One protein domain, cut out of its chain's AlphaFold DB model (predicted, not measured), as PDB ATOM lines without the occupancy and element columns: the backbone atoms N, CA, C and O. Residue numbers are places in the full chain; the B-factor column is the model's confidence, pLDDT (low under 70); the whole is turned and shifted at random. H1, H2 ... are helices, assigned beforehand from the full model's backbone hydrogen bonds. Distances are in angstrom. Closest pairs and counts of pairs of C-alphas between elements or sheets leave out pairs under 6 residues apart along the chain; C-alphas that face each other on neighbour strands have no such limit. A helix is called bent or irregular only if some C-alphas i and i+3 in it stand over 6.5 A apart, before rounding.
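This is residues 206 to 266 and 298 to 336 of the 336 residues of an uncharacterized protein of Dictyobacter alpinus (UniProt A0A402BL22). One long helix, H1, is crossed near its last third by a shorter helix, H2; H3 is near H2 on the side away from H1, and beyond it a thin arm, residues 323 to 336 with H4, sticks out free. The other end of H1 reaches away from H2 in the opposite direction, and this reach and the arm together make the length of a loosely built model. The printed part has 100 residues with four named helices, H1, H2, H3 and H4 along the chain, and no named strand; its class is all helix. The whole is loose, with a radius of gyration of the C-alphas of 18.3 A, and it spans 65 by 30 by 25 A.

Find C-alpha 216 at (-15.283, -17.550, -27.331); from there H1, residues 216 to 240, runs 36.0 A to C-alpha 240 at (2.171, 10.802, -13.574). Look next at residues 249 to 261, where H2 measures 19.8 A. H2 is irregular: C-alphas 250 and 253 are 7.3 A apart, and its line is a rough one. After the cut, H3 takes residues 301 to 313 and measures 18.8 A. H4, residues 323 to 333, ends with C-alpha 333 at (-10.938, 39.632, -9.968), 16.3 A from its first C-alpha.

Begin at H1 and look at its residues 229 to 236, the part that touches H2. The closest C-alphas of the two helices are those of Ala 232 and Cys 252, 5.1 A apart, and their lines are about perpendicular, at 76 degrees. Going outward, you find H2 and H3 near each other, with 11 pairs of C-alphas within 10 A and no pair within 8 A. H3 is apart from H1, and H4 is apart from H1, H2 and H3. On the backbone, every O i to N i+4 pair of H1 is within hydrogen-bond range; in H2 it is 7 of 9, in H3 8 of 9 and in H4 5 of 7.

The two C-alphas farthest apart are those of Asp 216 and Ala 336, 65.5 A; Ala 336 is the chain's last residue. Without residues 323 to 336, which stand free, the body of 86 residues spans 45 by 25 by 21 A. Look for the cut after Val 266: residues 267 to 297 are not printed, and C-alphas 266 and 298 are 8.4 A apart across it. The link from H2 to H3 runs across this cut, while the links from H1 to H2 and from H3 to H4 are short, with 8 and 9 residues. The mean pLDDT of the printed part is 83.5, and the model's confidence is low, under 70, in residues 320 to 336.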
ATOM      1  N   GLU A 206      -3.305 -11.930 -15.511       84.38
ATOM      2  CA  GLU A 206      -4.097 -10.727 -15.794       84.38
ATOM      3  C   GLU A 206      -5.147 -10.999 -16.885       84.38
ATOM      4  O   GLU A 206      -5.182 -10.356 -17.937       84.38
ATOM      5  N   HIS A 207      -5.979 -12.019 -16.667       83.19
ATOM      6  CA  HIS A 207      -7.081 -12.378 -17.553       83.19
ATOM      7  C   HIS A 207      -8.391 -12.374 -16.766       83.19
ATOM      8  O   HIS A 207      -8.454 -13.013 -15.711       83.19
ATOM      9  N   PRO A 208      -9.439 -11.692 -17.262       87.38
ATOM     10  CA  PRO A 208     -10.722 -11.682 -16.584       87.38
ATOM     11  C   PRO A 208     -11.339 -13.085 -16.568       87.38
ATOM     12  O   PRO A 208     -11.092 -13.920 -17.450       87.38
ATOM     13  N   GLU A 209     -12.164 -13.345 -15.556       88.38
ATOM     14  CA  GLU A 209     -12.978 -14.556 -15.522       88.38
ATOM     15  C   GLU A 209     -14.006 -14.525 -16.656       88.38
ATOM     16  O   GLU A 209     -14.636 -13.500 -16.928       88.38
ATOM     17  N   ARG A 210     -14.175 -15.667 -17.329       90.94
ATOM     18  CA  ARG A 210     -15.162 -15.808 -18.399       90.94
ATOM     19  C   ARG A 210     -16.571 -15.735 -17.822       90.94
ATOM     20  O   ARG A 210     -16.892 -16.462 -16.880       90.94
ATOM     21  N   LEU A 211     -17.420 -14.905 -18.417       92.31
ATOM     22  CA  LEU A 211     -18.791 -14.731 -17.949       92.31
ATOM     23  C   LEU A 211     -19.675 -15.927 -18.366       92.31
ATOM     24  O   LEU A 211     -19.469 -16.518 -19.433       92.31
ATOM     25  N   PRO A 212     -20.687 -16.310 -17.562       93.25
ATOM     26  CA  PRO A 212     -21.614 -17.375 -17.935       93.25
ATOM     27  C   PRO A 212     -22.342 -17.062 -19.250       93.25
ATOM     28  O   PRO A 212     -22.974 -16.019 -19.383       93.25
ATOM     29  N   GLY A 213     -22.276 -17.981 -20.216       93.00
ATOM     30  CA  GLY A 213     -22.916 -17.818 -21.530       93.00
ATOM     31  C   GLY A 213     -22.132 -16.963 -22.533       93.00
ATOM     32  O   GLY A 213     -22.601 -16.769 -23.652       93.00
ATOM     33  N   GLU A 214     -20.942 -16.481 -22.171       95.06
ATOM     34  CA  GLU A 214     -20.075 -15.718 -23.067       95.06
ATOM     35  C   GLU A 214     -19.508 -16.610 -24.181       95.06
ATOM     36  O   GLU A 214     -18.996 -17.705 -23.924       95.06
ATOM     37  N   THR A 215     -19.586 -16.150 -25.431       95.81
ATOM     38  CA  THR A 215     -18.985 -16.843 -26.582       95.81
ATOM     39  C   THR A 215     -17.457 -16.759 -26.531       95.81
ATOM     40  O   THR A 215     -16.893 -15.926 -25.825       95.81
ATOM     41  N   ASP A 216     -16.754 -17.614 -27.281       93.25
ATOM     42  CA  ASP A 216     -15.283 -17.550 -27.331       93.25
ATOM     43  C   ASP A 216     -14.784 -16.204 -27.882       93.25
ATOM     44  O   ASP A 216     -13.770 -15.683 -27.429       93.25
ATOM     45  N   GLU A 217     -15.509 -15.629 -28.841       94.81
ATOM     46  CA  GLU A 217     -15.215 -14.309 -29.402       94.81
ATOM     47  C   GLU A 217     -15.511 -13.183 -28.405       94.81
ATOM     48  O   GLU A 217     -14.687 -12.286 -28.243       94.81
ATOM     49  N   GLY A 218     -16.632 -13.266 -27.677       95.00
ATOM     50  CA  GLY A 218     -16.950 -12.328 -26.600       95.00
ATOM     51  C   GLY A 218     -15.858 -12.309 -25.533       95.00
ATOM     52  O   GLY A 218     -15.340 -11.245 -25.203       95.00
ATOM     53  N   TYR A 219     -15.413 -13.494 -25.105       93.88
ATOM     54  CA  TYR A 219     -14.357 -13.632 -24.107       93.88
ATOM     55  C   TYR A 219     -13.007 -13.084 -24.583       93.88
ATOM     56  O   TYR A 219     -12.277 -12.478 -23.799       93.88
ATOM     57  N   ARG A 220     -12.664 -13.252 -25.870       92.06
ATOM     58  CA  ARG A 220     -11.446 -12.656 -26.447       92.06
ATOM     59  C   ARG A 220     -11.503 -11.133 -26.418       92.06
ATOM     60  O   ARG A 220     -10.576 -10.518 -25.905       92.06
ATOM     61  N   THR A 221     -12.604 -10.546 -26.882       93.94
ATOM     62  CA  THR A 221     -12.809  -9.092 -26.845       93.94
ATOM     63  C   THR A 221     -12.763  -8.562 -25.410       93.94
ATOM     64  O   THR A 221     -12.124  -7.550 -25.141       93.94
ATOM     65  N   HIS A 222     -13.381  -9.268 -24.460       93.00
ATOM     66  CA  HIS A 222     -13.330  -8.919 -23.042       93.00
ATOM     67  C   HIS A 222     -11.892  -8.954 -22.493       93.00
ATOM     68  O   HIS A 222     -11.466  -7.997 -21.845       93.00
ATOM     69  N   CYS A 223     -11.114  -9.996 -22.803       91.75
ATOM     70  CA  CYS A 223      -9.691 -10.055 -22.455       91.75
ATOM     71  C   CYS A 223      -8.901  -8.878 -23.046       91.75
ATOM     72  O   CYS A 223      -8.106  -8.265 -22.338       91.75
ATOM     73  N   GLU A 224      -9.118  -8.552 -24.321       92.12
ATOM     74  CA  GLU A 224      -8.421  -7.459 -25.009       92.12
ATOM     75  C   GLU A 224      -8.734  -6.092 -24.391       92.12
ATOM     76  O   GLU A 224      -7.815  -5.306 -24.143       92.12
ATOM     77  N   LEU A 225     -10.006  -5.822 -24.080       93.69
ATOM     78  CA  LEU A 225     -10.428  -4.595 -23.400       93.69
ATOM     79  C   LEU A 225      -9.814  -4.494 -22.000       93.69
ATOM     80  O   LEU A 225      -9.251  -3.456 -21.656       93.69
ATOM     81  N   HIS A 226      -9.855  -5.581 -21.225       93.56
ATOM     82  CA  HIS A 226      -9.264  -5.634 -19.888       93.56
ATOM     83  C   HIS A 226      -7.753  -5.377 -19.921       93.56
ATOM     84  O   HIS A 226      -7.240  -4.537 -19.184       93.56
ATOM     85  N   THR A 227      -7.022  -6.060 -20.810       92.81
ATOM     86  CA  THR A 227      -5.577  -5.846 -20.957       92.81
ATOM     87  C   THR A 227      -5.256  -4.426 -21.427       92.81
ATOM     88  O   THR A 227      -4.279  -3.841 -20.961       92.81
ATOM     89  N   THR A 228      -6.068  -3.848 -22.314       94.19
ATOM     90  CA  THR A 228      -5.877  -2.466 -22.779       94.19
ATOM     91  C   THR A 228      -6.060  -1.464 -21.640       94.19
ATOM     92  O   THR A 228      -5.214  -0.587 -21.483       94.19
ATOM     93  N   ALA A 229      -7.095  -1.631 -20.811       93.44
ATOM     94  CA  ALA A 229      -7.315  -0.795 -19.631       93.44
ATOM     95  C   ALA A 229      -6.146  -0.902 -18.636       93.44
ATOM     96  O   ALA A 229      -5.575   0.114 -18.245       93.44
ATOM     97  N   PHE A 230      -5.700  -2.126 -18.321       92.81
ATOM     98  CA  PHE A 230      -4.536  -2.360 -17.458       92.81
ATOM     99  C   PHE A 230      -3.271  -1.655 -17.976       92.81
ATOM    100  O   PHE A 230      -2.526  -1.034 -17.210       92.81
ATOM    101  N   LEU A 231      -3.010  -1.745 -19.285       93.56
ATOM    102  CA  LEU A 231      -1.870  -1.086 -19.921       93.56
ATOM    103  C   LEU A 231      -1.996   0.438 -19.858       93.56
ATOM    104  O   LEU A 231      -1.007   1.101 -19.549       93.56
ATOM    105  N   ALA A 232      -3.187   0.981 -20.106       94.75
ATOM    106  CA  ALA A 232      -3.446   2.413 -20.058       94.75
ATOM    107  C   ALA A 232      -3.247   2.990 -18.650       94.75
ATOM    108  O   ALA A 232      -2.520   3.972 -18.493       94.75
ATOM    109  N   GLU A 233      -3.795   2.337 -17.623       91.62
ATOM    110  CA  GLU A 233      -3.607   2.721 -16.219       91.62
ATOM    111  C   GLU A 233      -2.137   2.619 -15.791       91.62
ATOM    112  O   GLU A 233      -1.591   3.535 -15.174       91.62
ATOM    113  N   SER A 234      -1.456   1.533 -16.168       89.75
ATOM    114  CA  SER A 234      -0.037   1.337 -15.843       89.75
ATOM    115  C   SER A 234       0.859   2.373 -16.526       89.75
ATOM    116  O   SER A 234       1.796   2.900 -15.918       89.75
ATOM    117  N   TYR A 235       0.576   2.681 -17.794       91.94
ATOM    118  CA  TYR A 235       1.268   3.713 -18.562       91.94
ATOM    119  C   TYR A 235       1.054   5.099 -17.946       91.94
ATOM    120  O   TYR A 235       2.020   5.842 -17.755       91.94
ATOM    121  N   PHE A 236      -0.186   5.420 -17.571       91.31
ATOM    122  CA  PHE A 236      -0.527   6.654 -16.872       91.31
ATOM    123  C   PHE A 236       0.221   6.782 -15.548       91.31
ATOM    124  O   PHE A 236       0.886   7.789 -15.336       91.31
ATOM    125  N   ALA A 237       0.187   5.756 -14.694       86.94
ATOM    126  CA  ALA A 237       0.860   5.777 -13.396       86.94
ATOM    127  C   ALA A 237       2.371   6.027 -13.527       86.94
ATOM    128  O   ALA A 237       2.985   6.684 -12.684       86.94
ATOM    129  N   PHE A 238       2.990   5.531 -14.602       85.44
ATOM    130  CA  PHE A 238       4.383   5.845 -14.895       85.44
ATOM    131  C   PHE A 238       4.581   7.300 -15.325       85.44
ATOM    132  O   PHE A 238       5.525   7.953 -14.870       85.44
ATOM    133  N   LEU A 239       3.731   7.792 -16.228       87.00
ATOM    134  CA  LEU A 239       3.799   9.169 -16.695       87.00
ATOM    135  C   LEU A 239       3.524  10.161 -15.560       87.00
ATOM    136  O   LEU A 239       4.189  11.185 -15.521       87.00
ATOM    137  N   ASP A 240       2.617   9.866 -14.628       84.88
ATOM    138  CA  ASP A 240       2.171  10.802 -13.574       84.88
ATOM    139  C   ASP A 240       3.317  11.187 -12.641       84.88
ATOM    140  O   ASP A 240       3.476  12.332 -12.232       84.88
ATOM    141  N   LEU A 241       4.234  10.250 -12.426       78.56
ATOM    142  CA  LEU A 241       5.435  10.472 -11.630       78.56
ATOM    143  C   LEU A 241       6.545  11.243 -12.362       78.56
ATOM    144  O   LEU A 241       7.572  11.548 -11.752       78.56
ATOM    145  N   ARG A 242       6.409  11.493 -13.669       75.75
ATOM    146  CA  ARG A 242       7.478  12.056 -14.518       75.75
ATOM    147  C   ARG A 242       7.060  13.253 -15.350       75.75
ATOM    148  O   ARG A 242       7.926  14.014 -15.781       75.75
ATOM    149  N   ALA A 243       5.773  13.392 -15.618       77.38
ATOM    150  CA  ALA A 243       5.227  14.534 -16.307       77.38
ATOM    151  C   ALA A 243       5.445  15.776 -15.428       77.38
ATOM    152  O   ALA A 243       5.188  15.739 -14.227       77.38
ATOM    153  N   PRO A 244       5.924  16.893 -15.996       75.88
ATOM    154  CA  PRO A 244       6.074  18.136 -15.248       75.88
ATOM    155  C   PRO A 244       4.739  18.875 -15.034       75.88
ATOM    156  O   PRO A 244       4.746  19.999 -14.540       75.88
ATOM    157  N   TRP A 245       3.606  18.281 -15.420       80.00
ATOM    158  CA  TRP A 245       2.263  18.852 -15.321       80.00
ATOM    159  C   TRP A 245       1.310  17.877 -14.629       80.00
ATOM    160  O   TRP A 245       1.501  16.663 -14.689       80.00
ATOM    161  N   ALA A 246       0.254  18.417 -14.020       81.00
ATOM    162  CA  ALA A 246      -0.809  17.616 -13.429       81.00
ATOM    163  C   ALA A 246      -1.518  16.780 -14.503       81.00
ATOM    164  O   ALA A 246      -1.868  17.289 -15.576       81.00
ATOM    165  N   MET A 247      -1.736  15.503 -14.206       83.56
ATOM    166  CA  MET A 247      -2.479  14.600 -15.068       83.56
ATOM    167  C   MET A 247      -3.776  14.140 -14.415       83.56
ATOM    168  O   MET A 247      -3.868  14.001 -13.199       83.56
ATOM    169  N   ALA A 248      -4.785  13.891 -15.246       87.81
ATOM    170  CA  ALA A 248      -6.062  13.355 -14.805       87.81
ATOM    171  C   ALA A 248      -6.205  11.894 -15.223       87.81
ATOM    172  O   ALA A 248      -5.932  11.555 -16.374       87.81
ATOM    173  N   LEU A 249      -6.684  11.048 -14.309       87.88
ATOM    174  CA  LEU A 249      -6.842   9.611 -14.550       87.88
ATOM    175  C   LEU A 249      -7.715   9.312 -15.780       87.88
ATOM    176  O   LEU A 249      -7.465   8.359 -16.505       87.88
ATOM    177  N   GLU A 250      -8.695  10.157 -16.088       90.50
ATOM    178  CA  GLU A 250      -9.537   9.998 -17.282       90.50
ATOM    179  C   GLU A 250      -8.777  10.154 -18.616       90.50
ATOM    180  O   GLU A 250      -9.308   9.827 -19.672       90.50
ATOM    181  N   TRP A 251      -7.524  10.626 -18.600       92.62
ATOM    182  CA  TRP A 251      -6.683  10.707 -19.796       92.62
ATOM    183  C   TRP A 251      -5.953   9.392 -20.112       92.62
ATOM    184  O   TRP A 251      -5.299   9.334 -21.154       92.62
ATOM    185  N   CYS A 252      -6.031   8.358 -19.258       93.94
ATOM    186  CA  CYS A 252      -5.309   7.086 -19.432       93.94
ATOM    187  C   CYS A 252      -5.463   6.510 -20.845       93.94
ATOM    188  O   CYS A 252      -4.464   6.283 -21.533       93.94
ATOM    189  N   ASP A 253      -6.708   6.327 -21.291       94.38
ATOM    190  CA  ASP A 253      -7.013   5.706 -22.582       94.38
ATOM    191  C   ASP A 253      -6.454   6.524 -23.746       94.38
ATOM    192  O   ASP A 253      -5.808   5.980 -24.645       94.38
ATOM    193  N   TYR A 254      -6.629   7.850 -23.697       95.44
ATOM    194  CA  TYR A 254      -6.085   8.759 -24.702       95.44
ATOM    195  C   TYR A 254      -4.556   8.676 -24.766       95.44
ATOM    196  O   TYR A 254      -3.983   8.544 -25.847       95.44
ATOM    197  N   LEU A 255      -3.884   8.739 -23.613       95.50
ATOM    198  CA  LEU A 255      -2.425   8.701 -23.517       95.50
ATOM    199  C   LEU A 255      -1.858   7.390 -24.063       95.50
ATOM    200  O   LEU A 255      -0.853   7.408 -24.782       95.50
ATOM    201  N   TRP A 256      -2.509   6.271 -23.747       96.62
ATOM    202  CA  TRP A 256      -2.136   4.958 -24.256       96.62
ATOM    203  C   TRP A 256      -2.291   4.872 -25.774       96.62
ATOM    204  O   TRP A 256      -1.314   4.574 -26.467       96.62
ATOM    205  N   GLN A 257      -3.482   5.191 -26.293       96.44
ATOM    206  CA  GLN A 257      -3.781   5.150 -27.728       96.44
ATOM    207  C   GLN A 257      -2.831   6.051 -28.515       96.44
ATOM    208  O   GLN A 257      -2.201   5.604 -29.472       96.44
ATOM    209  N   ARG A 258      -2.626   7.284 -28.048       96.00
ATOM    210  CA  ARG A 258      -1.688   8.230 -28.655       96.00
ATOM    211  C   ARG A 258      -0.260   7.681 -28.669       96.00
ATOM    212  O   ARG A 258       0.456   7.858 -29.652       96.00
ATOM    213  N   GLY A 259       0.180   7.018 -27.596       96.56
ATOM    214  CA  GLY A 259       1.494   6.373 -27.544       96.56
ATOM    215  C   GLY A 259       1.643   5.245 -28.570       96.56
ATOM    216  O   GLY A 259       2.686   5.136 -29.215       96.56
ATOM    217  N   VAL A 260       0.593   4.445 -28.780       96.81
ATOM    218  CA  VAL A 260       0.564   3.395 -29.813       96.81
ATOM    219  C   VAL A 260       0.588   4.005 -31.220       96.81
ATOM    220  O   VAL A 260       1.430   3.628 -32.034       96.81
ATOM    221  N   GLU A 261      -0.261   4.997 -31.499       96.06
ATOM    222  CA  GLU A 261      -0.356   5.671 -32.806       96.06
ATOM    223  C   GLU A 261       0.950   6.357 -33.225       96.06
ATOM    224  O   GLU A 261       1.323   6.353 -34.399       96.06
ATOM    225  N   ARG A 262       1.673   6.939 -32.262       95.38
ATOM    226  CA  ARG A 262       2.970   7.591 -32.493       95.38
ATOM    227  C   ARG A 262       4.141   6.605 -32.561       95.38
ATOM    228  O   ARG A 262       5.263   7.031 -32.824       95.38
ATOM    229  N   GLY A 263       3.903   5.311 -32.328       95.00
ATOM    230  CA  GLY A 263       4.948   4.286 -32.277       95.00
ATOM    231  C   GLY A 263       5.865   4.398 -31.054       95.00
ATOM    232  O   GLY A 263       6.979   3.881 -31.072       95.00
ATOM    233  N   GLU A 264       5.417   5.087 -30.005       95.00
ATOM    234  CA  GLU A 264       6.142   5.231 -28.738       95.00
ATOM    235  C   GLU A 264       5.919   4.024 -27.822       95.00
ATOM    236  O   GLU A 264       6.812   3.667 -27.054       95.00
ATOM    237  N   ASN A 265       4.758   3.373 -27.941       96.19
ATOM    238  CA  ASN A 265       4.422   2.124 -27.267       96.19
ATOM    239  C   ASN A 265       4.498   0.979 -28.278       96.19
ATOM    240  O   ASN A 265       3.615   0.815 -29.119       96.19
ATOM    241  N   VAL A 266       5.567   0.188 -28.207       96.00
ATOM    242  CA  VAL A 266       5.852  -0.886 -29.164       96.00
ATOM    243  C   VAL A 266       5.668  -2.245 -28.487       96.00
ATOM    244  O   VAL A 266       6.331  -2.504 -27.478       96.00
ATOM    245  N   GLN A 298       8.425   4.497 -24.868       92.62
ATOM    246  CA  GLN A 298       9.367   5.597 -25.044       92.62
ATOM    247  C   GLN A 298       8.604   6.910 -25.283       92.62
ATOM    248  O   GLN A 298       8.590   7.418 -26.406       92.62
ATOM    249  N   PRO A 299       7.944   7.462 -24.247       91.88
ATOM    250  CA  PRO A 299       7.132   8.659 -24.396       91.88
ATOM    251  C   PRO A 299       7.963   9.862 -24.850       91.88
ATOM    252  O   PRO A 299       8.996  10.186 -24.256       91.88
ATOM    253  N   ASN A 300       7.478  10.586 -25.856       91.50
ATOM    254  CA  ASN A 300       8.044  11.875 -26.238       91.50
ATOM    255  C   ASN A 300       7.376  12.994 -25.435       91.50
ATOM    256  O   ASN A 300       6.386  13.579 -25.872       91.50
ATOM    257  N   ILE A 301       7.940  13.308 -24.267       87.38
ATOM    258  CA  ILE A 301       7.381  14.295 -23.327       87.38
ATOM    259  C   ILE A 301       7.181  15.672 -23.980       87.38
ATOM    260  O   ILE A 301       6.162  16.315 -23.749       87.38
ATOM    261  N   ALA A 302       8.099  16.109 -24.847       85.31
ATOM    262  CA  ALA A 302       7.972  17.401 -25.524       85.31
ATOM    263  C   ALA A 302       6.777  17.439 -26.493       85.31
ATOM    264  O   ALA A 302       6.051  18.429 -26.545       85.31
ATOM    265  N   LEU A 303       6.559  16.360 -27.250       90.75
ATOM    266  CA  LEU A 303       5.420  16.258 -28.166       90.75
ATOM    267  C   LEU A 303       4.104  16.030 -27.407       90.75
ATOM    268  O   LEU A 303       3.063  16.541 -27.818       90.75
ATOM    269  N   LEU A 304       4.159  15.312 -26.285       90.81
ATOM    270  CA  LEU A 304       3.001  14.979 -25.463       90.81
ATOM    271  C   LEU A 304       2.271  16.225 -24.946       90.81
ATOM    272  O   LEU A 304       1.050  16.274 -25.035       90.81
ATOM    273  N   ASP A 305       2.995  17.251 -24.488       87.94
ATOM    274  CA  ASP A 305       2.394  18.525 -24.057       87.94
ATOM    275  C   ASP A 305       1.574  19.183 -25.184       87.94
ATOM    276  O   ASP A 305       0.428  19.596 -24.989       87.94
ATOM    277  N   SER A 306       2.129  19.225 -26.399       90.88
ATOM    278  CA  SER A 306       1.424  19.785 -27.556       90.88
ATOM    279  C   SER A 306       0.201  18.955 -27.962       90.88
ATOM    280  O   SER A 306      -0.855  19.522 -28.251       90.88
ATOM    281  N   ASP A 307       0.310  17.623 -27.910       93.62
ATOM    282  CA  ASP A 307      -0.786  16.706 -28.229       93.62
ATOM    283  C   ASP A 307      -1.908  16.791 -27.176       93.62
ATOM    284  O   ASP A 307      -3.083  16.719 -27.529       93.62
ATOM    285  N   LEU A 308      -1.578  16.992 -25.894       91.00
ATOM    286  CA  LEU A 308      -2.560  17.203 -24.824       91.00
ATOM    287  C   LEU A 308      -3.312  18.527 -24.999       91.00
ATOM    288  O   LEU A 308      -4.540  18.555 -24.928       91.00
ATOM    289  N   LYS A 309      -2.601  19.621 -25.301       90.00
ATOM    290  CA  LYS A 309      -3.225  20.924 -25.599       90.00
ATOM    291  C   LYS A 309      -4.176  20.837 -26.789       90.00
ATOM    292  O   LYS A 309      -5.256  21.423 -26.749       90.00
ATOM    293  N   GLN A 310      -3.791  20.105 -27.833       92.62
ATOM    294  CA  GLN A 310      -4.653  19.892 -28.989       92.62
ATOM    295  C   GLN A 310      -5.873  19.033 -28.631       92.62
ATOM    296  O   GLN A 310      -6.992  19.422 -28.941       92.62
ATOM    297  N   ALA A 311      -5.689  17.923 -27.912       93.25
ATOM    298  CA  ALA A 311      -6.794  17.054 -27.509       93.25
ATOM    299  C   ALA A 311      -7.829  17.758 -26.620       93.25
ATOM    300  O   ALA A 311      -9.021  17.500 -26.774       93.25
ATOM    301  N   ARG A 312      -7.400  18.683 -25.751       91.12
ATOM    302  CA  ARG A 312      -8.312  19.549 -24.981       91.12
ATOM    303  C   ARG A 312      -9.140  20.458 -25.884       91.12
ATOM    304  O   ARG A 312     -10.356  20.524 -25.742       91.12
ATOM    305  N   ARG A 313      -8.500  21.122 -26.855       92.88
ATOM    306  CA  ARG A 313      -9.198  21.971 -27.841       92.88
ATOM    307  C   ARG A 313     -10.202  21.179 -28.674       92.88
ATOM    308  O   ARG A 313     -11.269  21.698 -28.981       92.88
ATOM    309  N   ASP A 314      -9.864  19.936 -29.001       94.25
ATOM    310  CA  ASP A 314     -10.724  19.026 -29.759       94.25
ATOM    311  C   ASP A 314     -11.842  18.399 -28.902       94.25
ATOM    312  O   ASP A 314     -12.670  17.662 -29.433       94.25
ATOM    313  N   GLY A 315     -11.853  18.625 -27.582       91.94
ATOM    314  CA  GLY A 315     -12.797  17.994 -26.653       91.94
ATOM    315  C   GLY A 315     -12.598  16.483 -26.478       91.94
ATOM    316  O   GLY A 315     -13.509  15.799 -26.020       91.94
ATOM    317  N   ARG A 316     -11.428  15.944 -26.851       91.31
ATOM    318  CA  ARG A 316     -11.089  14.514 -26.713       91.31
ATOM    319  C   ARG A 316     -10.711  14.121 -25.288       91.31
ATOM    320  O   ARG A 316     -10.836  12.956 -24.929       91.31
ATOM    321  N   ILE A 317     -10.234  15.079 -24.503       91.56
ATOM    322  CA  ILE A 317      -9.942  14.925 -23.078       91.56
ATOM    323  C   ILE A 317     -10.498  16.125 -22.315       91.56
ATOM    324  O   ILE A 317     -10.712  17.192 -22.895       91.56
ATOM    325  N   SER A 318     -10.731  15.948 -21.019       86.50
ATOM    326  CA  SER A 318     -11.251  17.001 -20.152       86.50
ATOM    327  C   SER A 318     -10.294  18.190 -20.022       86.50
ATOM    328  O   SER A 318      -9.075  18.079 -20.179       86.50
ATOM    329  N   ASN A 319     -10.864  19.344 -19.675       75.31
ATOM    330  CA  ASN A 319     -10.112  20.579 -19.488       75.31
ATOM    331  C   ASN A 319      -9.447  20.714 -18.122       75.31
ATOM    332  O   ASN A 319      -8.815  21.749 -17.953       75.31
ATOM    333  N   LEU A 320      -9.593  19.735 -17.206       62.09
ATOM    334  CA  LEU A 320      -9.268  19.836 -15.773       62.09
ATOM    335  C   LEU A 320      -8.192  20.890 -15.504       62.09
ATOM    336  O   LEU A 320      -6.990  20.655 -15.658       62.09
ATOM    337  N   VAL A 321      -8.692  22.084 -15.190       52.47
ATOM    338  CA  VAL A 321      -7.912  23.195 -14.679       52.47
ATOM    339  C   VAL A 321      -7.481  22.721 -13.302       52.47
ATOM    340  O   VAL A 321      -8.291  22.169 -12.553       52.47
ATOM    341  N   SER A 322      -6.192  22.838 -13.001       47.53
ATOM    342  CA  SER A 322      -5.728  22.654 -11.630       47.53
ATOM    343  C   SER A 322      -6.661  23.450 -10.705       47.53
ATOM    344  O   SER A 322      -6.892  24.624 -11.003       47.53
ATOM    345  N   PRO A 323      -7.193  22.887  -9.606       47.41
ATOM    346  CA  PRO A 323      -7.964  23.677  -8.645       47.41
ATOM    347  C   PRO A 323      -7.186  24.900  -8.112       47.41
ATOM    348  O   PRO A 323      -7.802  25.822  -7.592       47.41
ATOM    349  N   ASP A 324      -5.865  24.961  -8.321       51.69
ATOM    350  CA  ASP A 324      -5.025  26.102  -7.950       51.69
ATOM    351  C   ASP A 324      -5.013  27.255  -8.986       51.69
ATOM    352  O   ASP A 324      -4.570  28.355  -8.660       51.69
ATOM    353  N   GLU A 325      -5.479  27.054 -10.227       48.00
ATOM    354  CA  GLU A 325      -5.505  28.121 -11.251       48.00
ATOM    355  C   GLU A 325      -6.806  28.945 -11.221       48.00
ATOM    356  O   GLU A 325      -6.761  30.153 -11.451       48.00
ATOM    357  N   GLU A 326      -7.949  28.359 -10.842       45.88
ATOM    358  CA  GLU A 326      -9.189  29.137 -10.658       45.88
ATOM    359  C   GLU A 326      -9.147  30.031  -9.406       45.88
ATOM    360  O   GLU A 326      -9.713  31.126  -9.424       45.88
ATOM    361  N   GLU A 327      -8.428  29.649  -8.340       47.19
ATOM    362  CA  GLU A 327      -8.239  30.535  -7.177       47.19
ATOM    363  C   GLU A 327      -7.337  31.741  -7.491       47.19
ATOM    364  O   GLU A 327      -7.557  32.822  -6.940       47.19
ATOM    365  N   ALA A 328      -6.372  31.613  -8.409       47.41
ATOM    366  CA  ALA A 328      -5.504  32.724  -8.809       47.41
ATOM    367  C   ALA A 328      -6.253  33.796  -9.627       47.41
ATOM    368  O   ALA A 328      -6.031  35.001  -9.438       47.41
ATOM    369  N   ASP A 329      -7.192  33.375 -10.478       44.12
ATOM    370  CA  ASP A 329      -8.032  34.285 -11.262       44.12
ATOM    371  C   ASP A 329      -9.202  34.852 -10.439       44.12
ATOM    372  O   ASP A 329      -9.532  36.038 -10.565       44.12
ATOM    373  N   ALA A 330      -9.765  34.076  -9.504       48.97
ATOM    374  CA  ALA A 330     -10.779  34.569  -8.570       48.97
ATOM    375  C   ALA A 330     -10.217  35.620  -7.590       48.97
ATOM    376  O   ALA A 330     -10.894  36.611  -7.300       48.97
ATOM    377  N   TYR A 331      -8.966  35.476  -7.131       46.53
ATOM    378  CA  TYR A 331      -8.310  36.490  -6.294       46.53
ATOM    379  C   TYR A 331      -7.924  37.759  -7.067       46.53
ATOM    380  O   TYR A 331      -7.982  38.855  -6.507       46.53
ATOM    381  N   SER A 332      -7.582  37.640  -8.351       45.81
ATOM    382  CA  SER A 332      -7.248  38.797  -9.195       45.81
ATOM    383  C   SER A 332      -8.488  39.612  -9.587       45.81
ATOM    384  O   SER A 332      -8.415  40.835  -9.680       45.81
ATOM    385  N   SER A 333      -9.648  38.963  -9.734       46.59
ATOM    386  CA  SER A 333     -10.938  39.632  -9.968       46.59
ATOM    387  C   SER A 333     -11.546  40.273  -8.714       46.59
ATOM    388  O   SER A 333     -12.404  41.139  -8.849       46.59
ATOM    389  N   ALA A 334     -11.152  39.853  -7.509       43.75
ATOM    390  CA  ALA A 334     -11.647  40.422  -6.250       43.75
ATOM    391  C   ALA A 334     -10.834  41.644  -5.763       43.75
ATOM    392  O   ALA A 334     -11.191  42.263  -4.761       43.75
ATOM    393  N   LEU A 335      -9.742  41.979  -6.459       46.31
ATOM    394  CA  LEU A 335      -8.842  43.101  -6.159       46.31
ATOM    395  C   LEU A 335      -8.848  44.208  -7.236       46.31
ATOM    396  O   LEU A 335      -8.037  45.133  -7.144       46.31
ATOM    397  N   ALA A 336      -9.751  44.133  -8.218       43.66
ATOM    398  CA  ALA A 336     -10.002  45.166  -9.230       43.66
ATOM    399  C   ALA A 336     -11.339  45.878  -8.968       43.66
ATOM    400  O   ALA A 336     -11.390  47.113  -9.161       43.66
TER     401      ALA A 336